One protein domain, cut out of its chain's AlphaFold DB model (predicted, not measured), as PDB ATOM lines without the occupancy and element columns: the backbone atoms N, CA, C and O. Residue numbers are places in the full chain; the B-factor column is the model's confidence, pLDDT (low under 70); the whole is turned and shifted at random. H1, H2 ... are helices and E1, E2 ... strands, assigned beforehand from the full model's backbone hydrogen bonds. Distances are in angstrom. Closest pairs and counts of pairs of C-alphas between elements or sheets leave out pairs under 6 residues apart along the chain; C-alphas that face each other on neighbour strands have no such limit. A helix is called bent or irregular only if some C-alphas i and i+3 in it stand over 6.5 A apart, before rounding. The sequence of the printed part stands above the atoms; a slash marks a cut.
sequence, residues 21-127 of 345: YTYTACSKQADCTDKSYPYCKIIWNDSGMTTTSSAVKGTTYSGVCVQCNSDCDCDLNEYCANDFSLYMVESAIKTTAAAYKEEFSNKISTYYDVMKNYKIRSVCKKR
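What this domain is: This is residues 21 to 127 of the 345 residues of an uncharacterized protein of Guillardia theta (strain CCMP2712) (UniProt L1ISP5). Picture an elongated body in which the two-stranded sheet E3 and E4 takes one end and runs on into a helical hairpin, H1 and H2, toward the other. The hairpin E1 and E2, a second two-stranded sheet, lies in the middle, and its long loop, residues 46 to 60, reaches to the helical end. The printed part has 107 residues, with two named helices and four named strands in the order E1 E2 E3 H1 H2 E4; both sheets are antiparallel and the class is mixed, helices and strands. It is only just compact, close to loose, with a radius of gyration of the C-alphas of 15.1 A and spans of 51 by 28 by 21 A.

Where its parts are: Find C-alpha 78 at (119.568, 87.314, 119.015); from there E3, residues 78 to 85, runs 19.8 A. E4, residues 119 to 126, ends at (119.536, 83.273, 119.688) and bends by 73 degrees at residue 122. E1 is residues 39 to 45 and E2 61 to 66. H1, residues 86 to 97, is irregular, with C-alphas 88 and 91 8.1 A apart; H2, residues 102 to 115, spans 19.7 A.

How they stand to each other: In E3 and E4, antiparallel at 146 degrees, look at N 81 and O 123, 2.8 A apart. In E1 and E2, antiparallel at 150 degrees, see N 41 and O 64, 2.8 A. The closest C-alphas of E2 and E4, Val 66 and Ser 122, are 4.9 A apart. Those of E2 and H1, Ser 62 and Ile 93, are 7.2 A apart. H1 and H2 touch, closest at C-alphas 97 and 105, 4.7 A, opposite ways at a shallow tilt of 6 degrees. Every O i to N i+4 pair is within hydrogen-bond range in H2, 5 of 8 in H1.

The domain as a whole: The C-alphas farthest apart, Ser 54 and Asn 77, are 51.3 A apart. The printed part has no cut; the links E1 to E2 and E2 to E3 are long. Mean pLDDT of the printed part is 70.2, with residues 44 to 62 and 69 to 78 among those under 70.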
ATOM      1  N   TYR A  21     124.206  81.514 135.976       56.38
ATOM      2  CA  TYR A  21     124.477  82.921 135.689       56.38
ATOM      3  C   TYR A  21     124.542  83.745 136.978       56.38
ATOM      4  O   TYR A  21     123.523  84.080 137.587       56.38
ATOM      5  N   THR A  22     125.764  84.055 137.406       65.19
ATOM      6  CA  THR A  22     126.041  84.649 138.715       65.19
ATOM      7  C   THR A  22     125.930  86.169 138.615       65.19
ATOM      8  O   THR A  22     126.919  86.901 138.610       65.19
ATOM      9  N   TYR A  23     124.693  86.643 138.454       73.81
ATOM     10  CA  TYR A  23     124.366  88.052 138.249       73.81
ATOM     11  C   TYR A  23     124.949  88.943 139.357       73.81
ATOM     12  O   TYR A  23     124.521  88.902 140.510       73.81
ATOM     13  N   THR A  24     125.928  89.770 138.992       82.56
ATOM     14  CA  THR A  24     126.611  90.682 139.919       82.56
ATOM     15  C   THR A  24     125.751  91.920 140.180       82.56
ATOM     16  O   THR A  24     125.175  92.487 139.253       82.56
ATOM     17  N   ALA A  25     125.652  92.355 141.438       82.50
ATOM     18  CA  ALA A  25     124.950  93.588 141.797       82.50
ATOM     19  C   ALA A  25     125.793  94.835 141.464       82.50
ATOM     20  O   ALA A  25     127.014  94.816 141.594       82.50
ATOM     21  N   CYS A  26     125.135  95.930 141.088       73.38
ATOM     22  CA  CYS A  26     125.767  97.215 140.780       73.38
ATOM     23  C   CYS A  26     124.956  98.393 141.342       73.38
ATOM     24  O   CYS A  26     123.765  98.263 141.621       73.38
ATOM     25  N   SER A  27     125.580  99.563 141.453       69.62
ATOM     26  CA  SER A  27     124.910 100.846 141.710       69.62
ATOM     27  C   SER A  27     125.129 101.854 140.576       69.62
ATOM     28  O   SER A  27     124.397 102.834 140.468       69.62
ATOM     29  N   LYS A  28     126.124 101.633 139.713       75.00
ATOM     30  CA  LYS A  28     126.450 102.472 138.552       75.00
ATOM     31  C   LYS A  28     127.080 101.630 137.443       75.00
ATOM     32  O   LYS A  28     127.646 100.568 137.683       75.00
ATOM     33  N   GLN A  29     127.065 102.165 136.223       75.38
ATOM     34  CA  GLN A  29     127.636 101.527 135.029       75.38
ATOM     35  C   GLN A  29     129.103 101.082 135.193       75.38
ATOM     36  O   GLN A  29     129.504 100.075 134.623       75.38
ATOM     37  N   ALA A  30     129.894 101.800 135.996       72.44
ATOM     38  CA  ALA A  30     131.304 101.486 136.237       72.44
ATOM     39  C   ALA A  30     131.550 100.249 137.128       72.44
ATOM     40  O   ALA A  30     132.692  99.803 137.212       72.44
ATOM     41  N   ASP A  31     130.524  99.705 137.792       71.38
ATOM     42  CA  ASP A  31     130.674  98.516 138.645       71.38
ATOM     43  C   ASP A  31     130.628  97.211 137.823       71.38
ATOM     44  O   ASP A  31     131.127  96.176 138.261       71.38
ATOM     45  N   CYS A  32     130.061  97.254 136.612       76.69
ATOM     46  CA  CYS A  32     129.935  96.101 135.722       76.69
ATOM     47  C   CYS A  32     131.195  95.918 134.870       76.69
ATOM     48  O   CYS A  32     131.250  96.282 133.698       76.69
ATOM     49  N   THR A  33     132.240  95.366 135.491       77.25
ATOM     50  CA  THR A  33     133.559  95.178 134.865       77.25
ATOM     51  C   THR A  33     133.668  93.934 133.974       77.25
ATOM     52  O   THR A  33     134.639  93.813 133.226       77.25
ATOM     53  N   ASP A  34     132.712  93.002 134.044       78.62
ATOM     54  CA  ASP A  34     132.659  91.847 133.141       78.62
ATOM     55  C   ASP A  34     132.107  92.263 131.770       78.62
ATOM     56  O   ASP A  34     130.987  92.757 131.649       78.62
ATOM     57  N   LYS A  35     132.881  91.998 130.713       74.44
ATOM     58  CA  LYS A  35     132.498  92.244 129.315       74.44
ATOM     59  C   LYS A  35     131.291  91.411 128.866       74.44
ATOM     60  O   LYS A  35     130.659  91.766 127.879       74.44
ATOM     61  N   SER A  36     130.995  90.324 129.575       76.06
ATOM     62  CA  SER A  36     129.853  89.430 129.342       76.06
ATOM     63  C   SER A  36     128.545  89.998 129.908       76.06
ATOM     64  O   SER A  36     127.469  89.662 129.421       76.06
ATOM     65  N   TYR A  37     128.635  90.885 130.906       82.19
ATOM     66  CA  TYR A  37     127.502  91.532 131.573       82.19
ATOM     67  C   TYR A  37     127.747  93.046 131.738       82.19
ATOM     68  O   TYR A  37     127.731  93.550 132.862       82.19
ATOM     69  N   PRO A  38     128.023  93.794 130.650       77.06
ATOM     70  CA  PRO A  38     128.638  95.113 130.754       77.06
ATOM     71  C   PRO A  38     127.667  96.224 131.172       77.06
ATOM     72  O   PRO A  38     128.118  97.334 131.434       77.06
ATOM     73  N   TYR A  39     126.351  95.988 131.220       77.44
ATOM     74  CA  TYR A  39     125.363  97.033 131.513       77.44
ATOM     75  C   TYR A  39     124.847  96.950 132.948       77.44
ATOM     76  O   TYR A  39     124.292  95.931 133.349       77.44
ATOM     77  N   CYS A  40     124.922  98.046 133.706       76.81
ATOM     78  CA  CYS A  40     124.280  98.136 135.016       76.81
ATOM     79  C   CYS A  40     122.792  98.479 134.865       76.81
ATOM     80  O   CYS A  40     122.415  99.635 134.659       76.81
ATOM     81  N   LYS A  41     121.922  97.472 134.977       78.56
ATOM     82  CA  LYS A  41     120.468  97.647 134.922       78.56
ATOM     83  C   LYS A  41     119.925  97.983 136.304       78.56
ATOM     84  O   LYS A  41     119.767  97.102 137.146       78.56
ATOM     85  N   ILE A  42     119.627  99.258 136.534       74.69
ATOM     86  CA  ILE A  42     118.998  99.720 137.776       74.69
ATOM     87  C   ILE A  42     117.591  99.124 137.902       74.69
ATOM     88  O   ILE A  42     116.749  99.304 137.023       74.69
ATOM     89  N   ILE A  43     117.350  98.422 139.010       71.19
ATOM     90  CA  ILE A  43     116.060  97.816 139.376       71.19
ATOM     91  C   ILE A  43     115.383  98.556 140.537       71.19
ATOM     92  O   ILE A  43     114.175  98.437 140.721       71.19
ATOM     93  N   TRP A  44     116.154  99.325 141.311       67.81
ATOM     94  CA  TRP A  44     115.685 100.118 142.440       67.81
ATOM     95  C   TRP A  44     116.465 101.435 142.562       67.81
ATOM     96  O   TRP A  44     117.662 101.501 142.282       67.81
ATOM     97  N   ASN A  45     115.781 102.483 143.012       69.19
ATOM     98  CA  ASN A  45     116.320 103.814 143.259       69.19
ATOM     99  C   ASN A  45     115.610 104.393 144.496       69.19
ATOM    100  O   ASN A  45     114.380 104.386 144.545       69.19
ATOM    101  N   ASP A  46     116.359 104.875 145.489       60.16
ATOM    102  CA  ASP A  46     115.817 105.463 146.726       60.16
ATOM    103  C   ASP A  46     115.400 106.943 146.606       60.16
ATOM    104  O   ASP A  46     114.947 107.525 147.589       60.16
ATOM    105  N   SER A  47     115.550 107.560 145.427       60.88
ATOM    106  CA  SER A  47     115.323 108.988 145.175       60.88
ATOM    107  C   SER A  47     114.009 109.516 145.773       60.88
ATOM    108  O   SER A  47     112.928 109.297 145.227       60.88
ATOM    109  N   GLY A  48     114.120 110.280 146.866       55.97
ATOM    110  CA  GLY A  48     112.995 110.861 147.611       55.97
ATOM    111  C   GLY A  48     112.678 110.177 148.950       55.97
ATOM    112  O   GLY A  48     111.827 110.665 149.692       55.97
ATOM    113  N   MET A  49     113.357 109.081 149.299       61.38
ATOM    114  CA  MET A  49     113.270 108.443 150.617       61.38
ATOM    115  C   MET A  49     114.180 109.127 151.648       61.38
ATOM    116  O   MET A  49     115.178 109.756 151.304       61.38
ATOM    117  N   THR A  50     113.855 108.985 152.939       58.84
ATOM    118  CA  THR A  50     114.720 109.460 154.036       58.84
ATOM    119  C   THR A  50     115.304 108.291 154.828       58.84
ATOM    120  O   THR A  50     114.601 107.343 155.185       58.84
ATOM    121  N   THR A  51     116.613 108.348 155.093       60.22
ATOM    122  CA  THR A  51     117.336 107.280 155.806       60.22
ATOM    123  C   THR A  51     117.052 107.305 157.314       60.22
ATOM    124  O   THR A  51     116.405 108.223 157.824       60.22
ATOM    125  N   THR A  52     117.514 106.287 158.045       58.72
ATOM    126  CA  THR A  52     117.451 106.261 159.520       58.72
ATOM    127  C   THR A  52     118.224 107.413 160.161       58.72
ATOM    128  O   THR A  52     117.754 108.001 161.133       58.72
ATOM    129  N   SER A  53     119.374 107.781 159.593       57.72
ATOM    130  CA  SER A  53     120.115 108.985 159.971       57.72
ATOM    131  C   SER A  53     119.484 110.246 159.375       57.72
ATOM    132  O   SER A  53     119.077 110.256 158.216       57.72
ATOM    133  N   SER A  54     119.503 111.355 160.118       53.47
ATOM    134  CA  SER A  54     119.085 112.677 159.610       53.47
ATOM    135  C   SER A  54     119.983 113.226 158.489       53.47
ATOM    136  O   SER A  54     119.682 114.272 157.919       53.47
ATOM    137  N   ALA A  55     121.081 112.537 158.164       52.47
ATOM    138  CA  ALA A  55     121.876 112.794 156.977       52.47
ATOM    139  C   ALA A  55     121.178 112.220 155.734       52.47
ATOM    140  O   ALA A  55     120.836 111.036 155.675       52.47
ATOM    141  N   VAL A  56     121.028 113.053 154.707       48.88
ATOM    142  CA  VAL A  56     120.705 112.587 153.357       48.88
ATOM    143  C   VAL A  56     121.957 111.906 152.804       48.88
ATOM    144  O   VAL A  56     122.910 112.577 152.408       48.88
ATOM    145  N   LYS A  57     121.979 110.566 152.789       52.88
ATOM    146  CA  LYS A  57     122.886 109.848 151.885       52.88
ATOM    147  C   LYS A  57     122.527 110.233 150.449       52.88
ATOM    148  O   LYS A  57     121.352 110.384 150.130       52.88
ATOM    149  N   GLY A  58     123.543 110.388 149.600       56.78
ATOM    150  CA  GLY A  58     123.327 110.516 148.161       56.78
ATOM    151  C   GLY A  58     122.622 109.275 147.611       56.78
ATOM    152  O   GLY A  58     122.814 108.183 148.144       56.78
ATOM    153  N   THR A  59     121.824 109.477 146.564       59.75
ATOM    154  CA  THR A  59     120.879 108.508 145.999       59.75
ATOM    155  C   THR A  59     121.462 107.098 145.851       59.75
ATOM    156  O   THR A  59     122.403 106.870 145.087       59.75
ATOM    157  N   THR A  60     120.887 106.146 146.582       65.44
ATOM    158  CA  THR A  60     121.230 104.726 146.544       65.44
ATOM    159  C   THR A  60     120.499 104.050 145.389       65.44
ATOM    160  O   THR A  60     119.292 103.796 145.431       65.44
ATOM    161  N   TYR A  61     121.263 103.705 144.361       67.38
ATOM    162  CA  TYR A  61     120.806 102.870 143.260       67.38
ATOM    163  C   TYR A  61     121.142 101.405 143.548       67.38
ATOM    164  O   TYR A  61     122.276 101.091 143.916       67.38
ATOM    165  N   SER A  62     120.185 100.504 143.335       67.25
ATOM    166  CA  SER A  62     120.440  99.061 143.299       67.25
ATOM    167  C   SER A  62     120.094  98.539 141.912       67.25
ATOM    168  O   SER A  62     118.988  98.723 141.400       67.25
ATOM    169  N   GLY A  63     121.067  97.899 141.288       74.94
ATOM    170  CA  GLY A  63     121.014  97.380 139.937       74.94
ATOM    171  C   GLY A  63     121.713  96.037 139.829       74.94
ATOM    172  O   GLY A  63     122.259  95.506 140.799       74.94
ATOM    173  N   VAL A  64     121.680  95.490 138.622       79.75
ATOM    174  CA  VAL A  64     122.245  94.185 138.292       79.75
ATOM    175  C   VAL A  64     123.007  94.300 136.980       79.75
ATOM    176  O   VAL A  64     122.505  94.894 136.026       79.75
ATOM    177  N   CYS A  65     124.209  93.736 136.926       80.62
ATOM    178  CA  CYS A  65     124.985  93.631 135.702       80.62
ATOM    179  C   CYS A  65     124.322  92.624 134.757       80.62
ATOM    180  O   CYS A  65     124.106  91.465 135.115       80.62
ATOM    181  N   VAL A  66     123.976  93.082 133.555       83.25
ATOM    182  CA  VAL A  66     123.279  92.311 132.520       83.25
ATOM    183  C   VAL A  66     124.028  92.384 131.192       83.25
ATOM    184  O   VAL A  66     124.739  93.351 130.914       83.25
ATOM    185  N   GLN A  67     123.844  91.368 130.350       82.56
ATOM    186  CA  GLN A  67     124.414  91.326 129.002       82.56
ATOM    187  C   GLN A  67     123.734  92.340 128.072       82.56
ATOM    188  O   GLN A  67     124.361  92.834 127.144       82.56
ATOM    189  N   CYS A  68     122.459  92.656 128.324       70.69
ATOM    190  CA  CYS A  68     121.649  93.528 127.479       70.69
ATOM    191  C   CYS A  68     120.550  94.249 128.268       70.69
ATOM    192  O   CYS A  68     120.009  93.730 129.251       70.69
ATOM    193  N   ASN A  69     120.158  95.437 127.801       65.75
ATOM    194  CA  ASN A  69     118.966  96.134 128.279       65.75
ATOM    195  C   ASN A  69     117.775  96.013 127.324       65.75
ATOM    196  O   ASN A  69     116.628  95.947 127.777       65.75
ATOM    197  N   SER A  70     118.080  95.956 126.035       64.00
ATOM    198  CA  SER A  70     117.218  96.014 124.866       64.00
ATOM    199  C   SER A  70     117.730  95.040 123.799       64.00
ATOM    200  O   SER A  70     118.857  94.556 123.877       64.00
ATOM    201  N   ASP A  71     116.926  94.768 122.770       57.41
ATOM    202  CA  ASP A  71     117.362  93.936 121.638       57.41
ATOM    203  C   ASP A  71     118.507  94.587 120.827       57.41
ATOM    204  O   ASP A  71     119.200  93.881 120.103       57.41
ATOM    205  N   CYS A  72     118.738  95.900 120.973       53.22
ATOM    206  CA  CYS A  72     119.831  96.638 120.328       53.22
ATOM    207  C   CYS A  72     121.205  96.387 120.974       53.22
ATOM    208  O   CYS A  72     122.225  96.673 120.355       53.22
ATOM    209  N   ASP A  73     121.238  95.852 122.198       53.59
ATOM    210  CA  ASP A  73     122.476  95.505 122.908       53.59
ATOM    211  C   ASP A  73     122.970  94.080 122.570       53.59
ATOM    212  O   ASP A  73     123.950  93.611 123.148       53.59
ATOM    213  N   CYS A  74     122.269  93.373 121.675       58.00
ATOM    214  CA  CYS A  74     122.504  91.975 121.315       58.00
ATOM    215  C   CYS A  74     122.940  91.803 119.854       58.00
ATOM    216  O   CYS A  74     122.689  92.656 119.003       58.00
ATOM    217  N   ASP A  75     123.531  90.643 119.550       53.09
ATOM    218  CA  ASP A  75     123.799  90.242 118.170       53.09
ATOM    219  C   ASP A  75     122.503  90.119 117.347       53.09
ATOM    220  O   ASP A  75     121.412  89.850 117.848       53.09
ATOM    221  N   LEU A  76     122.624  90.316 116.037       50.56
ATOM    222  CA  LEU A  76     121.496  90.598 115.135       50.56
ATOM    223  C   LEU A  76     120.538  89.412 114.909       50.56
ATOM    224  O   LEU A  76     119.400  89.600 114.481       50.56
ATOM    225  N   ASN A  77     120.992  88.191 115.190       54.31
ATOM    226  CA  ASN A  77     120.192  86.964 115.214       54.31
ATOM    227  C   ASN A  77     119.707  86.599 116.633       54.31
ATOM    228  O   ASN A  77     119.167  85.510 116.846       54.31
ATOM    229  N   GLU A  78     119.893  87.491 117.602       65.00
ATOM    230  CA  GLU A  78     119.568  87.314 119.015       65.00
ATOM    231  C   GLU A  78     118.522  88.341 119.484       65.00
ATOM    232  O   GLU A  78     118.090  89.218 118.730       65.00
ATOM    233  N   TYR A  79     118.034  88.181 120.712       70.12
ATOM    234  CA  TYR A  79     117.090  89.080 121.380       70.12
ATOM    235  C   TYR A  79     117.407  89.164 122.872       70.12
ATOM    236  O   TYR A  79     117.939  88.206 123.440       70.12
ATOM    237  N   CYS A  80     117.052  90.276 123.520       74.75
ATOM    238  CA  CYS A  80     117.326  90.446 124.943       74.75
ATOM    239  C   CYS A  80     116.242  89.745 125.772       74.75
ATOM    240  O   CYS A  80     115.144  90.264 125.994       74.75
ATOM    241  N   ALA A  81     116.541  88.516 126.182       78.81
ATOM    242  CA  ALA A  81     115.602  87.565 126.747       78.81
ATOM    243  C   ALA A  81     115.365  87.763 128.250       78.81
ATOM    244  O   ALA A  81     116.252  88.141 129.020       78.81
ATOM    245  N   ASN A  82     114.137  87.449 128.665       78.75
ATOM    246  CA  ASN A  82     113.681  87.446 130.053       78.75
ATOM    247  C   ASN A  82     114.179  86.184 130.785       78.75
ATOM    248  O   ASN A  82     113.473  85.173 130.791       78.75
ATOM    249  N   ASP A  83     115.367  86.238 131.392       76.31
ATOM    250  CA  ASP A  83     115.997  85.076 132.054       76.31
ATOM    251  C   ASP A  83     116.391  85.313 133.521       76.31
ATOM    252  O   ASP A  83     116.334  84.390 134.327       76.31
ATOM    253  N   PHE A  84     116.719  86.550 133.890       74.81
ATOM    254  CA  PHE A  84     116.881  86.990 135.274       74.81
ATOM    255  C   PHE A  84     115.524  87.186 135.960       74.81
ATOM    256  O   PHE A  84     114.641  87.819 135.385       74.81
ATOM    257  N   SER A  85     115.379  86.739 137.209       80.12
ATOM    258  CA  SER A  85     114.250  87.095 138.083       80.12
ATOM    259  C   SER A  85     114.752  87.844 139.311       80.12
ATOM    260  O   SER A  85     115.791  87.497 139.871       80.12
ATOM    261  N   LEU A  86     113.985  88.830 139.779       70.19
ATOM    262  CA  LEU A  86     114.378  89.708 140.889       70.19
ATOM    263  C   LEU A  86     114.715  88.974 142.202       70.19
ATOM    264  O   LEU A  86     115.519  89.488 142.979       70.19
ATOM    265  N   TYR A  87     114.181  87.769 142.438       78.06
ATOM    266  CA  TYR A  87     114.552  86.958 143.607       78.06
ATOM    267  C   TYR A  87     116.044  86.593 143.665       78.06
ATOM    268  O   TYR A  87     116.583  86.387 144.751       78.06
ATOM    269  N   MET A  88     116.740  86.550 142.524       75.88
ATOM    270  CA  MET A  88     118.166  86.207 142.464       75.88
ATOM    271  C   MET A  88     119.064  87.269 143.127       75.88
ATOM    272  O   MET A  88     120.220  86.983 143.423       75.88
ATOM    273  N   VAL A  89     118.540  88.471 143.407       71.00
ATOM    274  CA  VAL A  89     119.234  89.547 144.145       71.00
ATOM    275  C   VAL A  89     118.480  89.978 145.412       71.00
ATOM    276  O   VAL A  89     118.663  91.091 145.908       71.00
ATOM    277  N   GLU A  90     117.652  89.086 145.974       78.00
ATOM    278  CA  GLU A  90     116.872  89.339 147.197       78.00
ATOM    279  C   GLU A  90     117.735  89.875 148.352       78.00
ATOM    280  O   GLU A  90     117.321  90.792 149.062       78.00
ATOM    281  N   SER A  91     118.948  89.339 148.525       75.06
ATOM    282  CA  SER A  91     119.878  89.766 149.575       75.06
ATOM    283  C   SER A  91     120.304  91.226 149.414       75.06
ATOM    284  O   SER A  91     120.210  91.986 150.372       75.06
ATOM    285  N   ALA A  92     120.688  91.654 148.208       70.19
ATOM    286  CA  ALA A  92     121.084  93.035 147.932       70.19
ATOM    287  C   ALA A  92     119.929  94.024 148.172       70.19
ATOM    288  O   ALA A  92     120.134  95.096 148.749       70.19
ATOM    289  N   ILE A  93     118.701  93.644 147.798       70.94
ATOM    290  CA  ILE A  93     117.499  94.456 148.035       70.94
ATOM    291  C   ILE A  93     117.188  94.534 149.537       70.94
ATOM    292  O   ILE A  93     116.956  95.628 150.049       70.94
ATOM    293  N   LYS A  94     117.254  93.418 150.279       75.44
ATOM    294  CA  LYS A  94     117.029  93.392 151.738       75.44
ATOM    295  C   LYS A  94     118.100  94.158 152.523       75.44
ATOM    296  O   LYS A  94     117.756  94.924 153.420       75.44
ATOM    297  N   THR A  95     119.377  94.024 152.159       74.69
ATOM    298  CA  THR A  95     120.476  94.818 152.733       74.69
ATOM    299  C   THR A  95     120.295  96.311 152.452       74.69
ATOM    300  O   THR A  95     120.567  97.129 153.327       74.69
ATOM    301  N   THR A  96     119.781  96.672 151.272       68.62
ATOM    302  CA  THR A  96     119.432  98.062 150.946       68.62
ATOM    303  C   THR A  96     118.253  98.547 151.797       68.62
ATOM    304  O   THR A  96     118.359  99.592 152.434       68.62
ATOM    305  N   ALA A  97     117.161  97.779 151.886       70.44
ATOM    306  CA  ALA A  97     115.962  98.126 152.659       70.44
ATOM    307  C   ALA A  97     116.261  98.423 154.142       70.44
ATOM    308  O   ALA A  97     115.750  99.400 154.690       70.44
ATOM    309  N   ALA A  98     117.160  97.645 154.754       74.94
ATOM    310  CA  ALA A  98     117.574  97.798 156.150       74.94
ATOM    311  C   ALA A  98     118.286  99.134 156.477       74.94
ATOM    312  O   ALA A  98     118.491  99.441 157.651       74.94
ATOM    313  N   ALA A  99     118.664  99.942 155.478       71.75
ATOM    314  CA  ALA A  99     119.274 101.258 155.689       71.75
ATOM    315  C   ALA A  99     118.255 102.396 155.939       71.75
ATOM    316  O   ALA A  99     118.640 103.478 156.400       71.75
ATOM    317  N   TYR A 100     116.969 102.182 155.643       71.94
ATOM    318  CA  TYR A 100     115.918 103.203 155.759       71.94
ATOM    319  C   TYR A 100     115.075 103.027 157.022       71.94
ATOM    320  O   TYR A 100     115.115 101.995 157.689       71.94
ATOM    321  N   LYS A 101     114.296 104.058 157.367       75.31
ATOM    322  CA  LYS A 101     113.312 103.965 158.457       75.31
ATOM    323  C   LYS A 101     112.308 102.850 158.163       75.31
ATOM    324  O   LYS A 101     111.993 102.595 157.002       75.31
ATOM    325  N   GLU A 102     111.766 102.246 159.217       79.81
ATOM    326  CA  GLU A 102     110.861 101.091 159.157       79.81
ATOM    327  C   GLU A 102     109.723 101.253 158.131       79.81
ATOM    328  O   GLU A 102     109.495 100.363 157.318       79.81
ATOM    329  N   GLU A 103     109.086 102.427 158.076       75.06
ATOM    330  CA  GLU A 103     108.043 102.754 157.091       75.06
ATOM    331  C   GLU A 103     108.510 102.576 155.631       75.06
ATOM    332  O   GLU A 103     107.783 102.032 154.798       75.06
ATOM    333  N   PHE A 104     109.733 103.010 155.309       71.31
ATOM    334  CA  PHE A 104     110.321 102.858 153.977       71.31
ATOM    335  C   PHE A 104     110.825 101.432 153.744       71.31
ATOM    336  O   PHE A 104     110.571 100.888 152.675       71.31
ATOM    337  N   SER A 105     111.445 100.788 154.740       75.25
ATOM    338  CA  SER A 105     111.852  99.375 154.656       75.25
ATOM    339  C   SER A 105     110.656  98.459 154.350       75.25
ATOM    340  O   SER A 105     110.714  97.632 153.439       75.25
ATOM    341  N   ASN A 106     109.526  98.667 155.032       76.31
ATOM    342  CA  ASN A 106     108.292  97.909 154.821       76.31
ATOM    343  C   ASN A 106     107.685  98.166 153.429       76.31
ATOM    344  O   ASN A 106     107.236  97.223 152.774       76.31
ATOM    345  N   LYS A 107     107.734  99.409 152.924       71.50
ATOM    346  CA  LYS A 107     107.364  99.724 151.530       71.50
ATOM    347  C   LYS A 107     108.278  99.014 150.527       71.50
ATOM    348  O   LYS A 107     107.764  98.392 149.601       71.50
ATOM    349  N   ILE A 108     109.600  99.049 150.724       71.31
ATOM    350  CA  ILE A 108     110.580  98.373 149.853       71.31
ATOM    351  C   ILE A 108     110.311  96.865 149.818       71.31
ATOM    352  O   ILE A 108     110.202  96.309 148.726       71.31
ATOM    353  N   SER A 109     110.122  96.212 150.973       73.81
ATOM    354  CA  SER A 109     109.790  94.779 151.012       73.81
ATOM    355  C   SER A 109     108.460  94.487 150.318       73.81
ATOM    356  O   SER A 109     108.392  93.557 149.528       73.81
ATOM    357  N   THR A 110     107.427  95.312 150.521       70.88
ATOM    358  CA  THR A 110     106.114  95.122 149.875       70.88
ATOM    359  C   THR A 110     106.208  95.215 148.347       70.88
ATOM    360  O   THR A 110     105.676  94.358 147.642       70.88
ATOM    361  N   TYR A 111     106.920  96.216 147.813       68.75
ATOM    362  CA  TYR A 111     107.156  96.321 146.369       68.75
ATOM    363  C   TYR A 111     108.015  95.164 145.847       68.75
ATOM    364  O   TYR A 111     107.716  94.607 144.790       68.75
ATOM    365  N   TYR A 112     109.047  94.767 146.592       72.62
ATOM    366  CA  TYR A 112     109.883  93.622 146.252       72.62
ATOM    367  C   TYR A 112     109.079  92.312 146.206       72.62
ATOM    368  O   TYR A 112     109.162  91.591 145.216       72.62
ATOM    369  N   ASP A 113     108.250  92.019 147.210       71.69
ATOM    370  CA  ASP A 113     107.474  90.778 147.294       71.69
ATOM    371  C   ASP A 113     106.454  90.628 146.153       71.69
ATOM    372  O   ASP A 113     106.223  89.512 145.683       71.69
ATOM    373  N   VAL A 114     105.909  91.742 145.648       70.12
ATOM    374  CA  VAL A 114     105.065  91.774 144.438       70.12
ATOM    375  C   VAL A 114     105.883  91.537 143.160       70.12
ATOM    376  O   VAL A 114     105.378  90.933 142.214       70.12
ATOM    377  N   MET A 115     107.136  92.000 143.106       66.31
ATOM    378  CA  MET A 115     107.944  92.003 141.879       66.31
ATOM    379  C   MET A 115     108.963  90.860 141.757       66.31
ATOM    380  O   MET A 115     109.399  90.576 140.644       66.31
ATOM    381  N   LYS A 116     109.330  90.169 142.843       71.88
ATOM    382  CA  LYS A 116     110.444  89.196 142.894       71.88
ATOM    383  C   LYS A 116     110.390  88.064 141.863       71.88
ATOM    384  O   LYS A 116     111.428  87.569 141.424       71.88
ATOM    385  N   ASN A 117     109.181  87.691 141.448       75.62
ATOM    386  CA  ASN A 117     108.928  86.634 140.468       75.62
ATOM    387  C   ASN A 117     108.857  87.138 139.012       75.62
ATOM    388  O   ASN A 117     108.758  86.319 138.098       75.62
ATOM    389  N   TYR A 118     108.891  88.453 138.764       63.91
ATOM    390  CA  TYR A 118     108.945  88.974 137.401       63.91
ATOM    391  C   TYR A 118     110.313  88.710 136.776       63.91
ATOM    392  O   TYR A 118     111.353  89.066 137.335       63.91
ATOM    393  N   LYS A 119     110.279  88.124 135.577       74.69
ATOM    394  CA  LYS A 119     111.457  87.976 134.728       74.69
ATOM    395  C   LYS A 119     111.791  89.299 134.039       74.69
ATOM    396  O   LYS A 119     110.895  90.004 133.574       74.69
ATOM    397  N   ILE A 120     113.079  89.598 133.937       71.06
ATOM    398  CA  ILE A 120     113.642  90.829 133.388       71.06
ATOM    399  C   ILE A 120     114.590  90.488 132.231       71.06
ATOM    400  O   ILE A 120     115.392  89.551 132.311       71.06
ATOM    401  N   ARG A 121     114.531  91.293 131.163       76.06
ATOM    402  CA  ARG A 121     115.450  91.226 130.018       76.06
ATOM    403  C   ARG A 121     116.900  91.426 130.471       76.06
ATOM    404  O   ARG A 121     117.200  92.469 131.060       76.06
ATOM    405  N   SER A 122     117.754  90.429 130.241       81.00
ATOM    406  CA  SER A 122     119.061  90.320 130.919       81.00
ATOM    407  C   SER A 122     120.167  89.592 130.147       81.00
ATOM    408  O   SER A 122     121.340  89.900 130.365       81.00
ATOM    409  N   VAL A 123     119.821  88.653 129.264       86.00
ATOM    410  CA  VAL A 123     120.775  87.879 128.448       86.00
ATOM    411  C   VAL A 123     120.361  87.879 126.987       86.00
ATOM    412  O   VAL A 123     119.170  87.812 126.680       86.00
ATOM    413  N   CYS A 124     121.329  87.919 126.081       75.19
ATOM    414  CA  CYS A 124     121.070  87.732 124.663       75.19
ATOM    415  C   CYS A 124     120.869  86.240 124.390       75.19
ATOM    416  O   CYS A 124     121.679  85.400 124.787       75.19
ATOM    417  N   LYS A 125     119.751  85.891 123.750       80.62
ATOM    418  CA  LYS A 125     119.478  84.524 123.291       80.62
ATOM    419  C   LYS A 125     119.255  84.520 121.795       80.62
ATOM    420  O   LYS A 125     118.553  85.380 121.269       80.62
ATOM    421  N   LYS A 126     119.798  83.513 121.113       74.56
ATOM    422  CA  LYS A 126     119.536  83.273 119.688       74.56
ATOM    423  C   LYS A 126     118.041  83.088 119.468       74.56
ATOM    424  O   LYS A 126     117.380  82.359 120.208       74.56
ATOM    425  N   ARG A 127     117.505  83.774 118.462       63.06
ATOM    426  CA  ARG A 127     116.122  83.596 118.017       63.06
ATOM    427  C   ARG A 127     116.018  82.208 117.377       63.06
ATOM    428  O   ARG A 127     116.832  81.867 116.519       63.06
TER     429      ARG A 127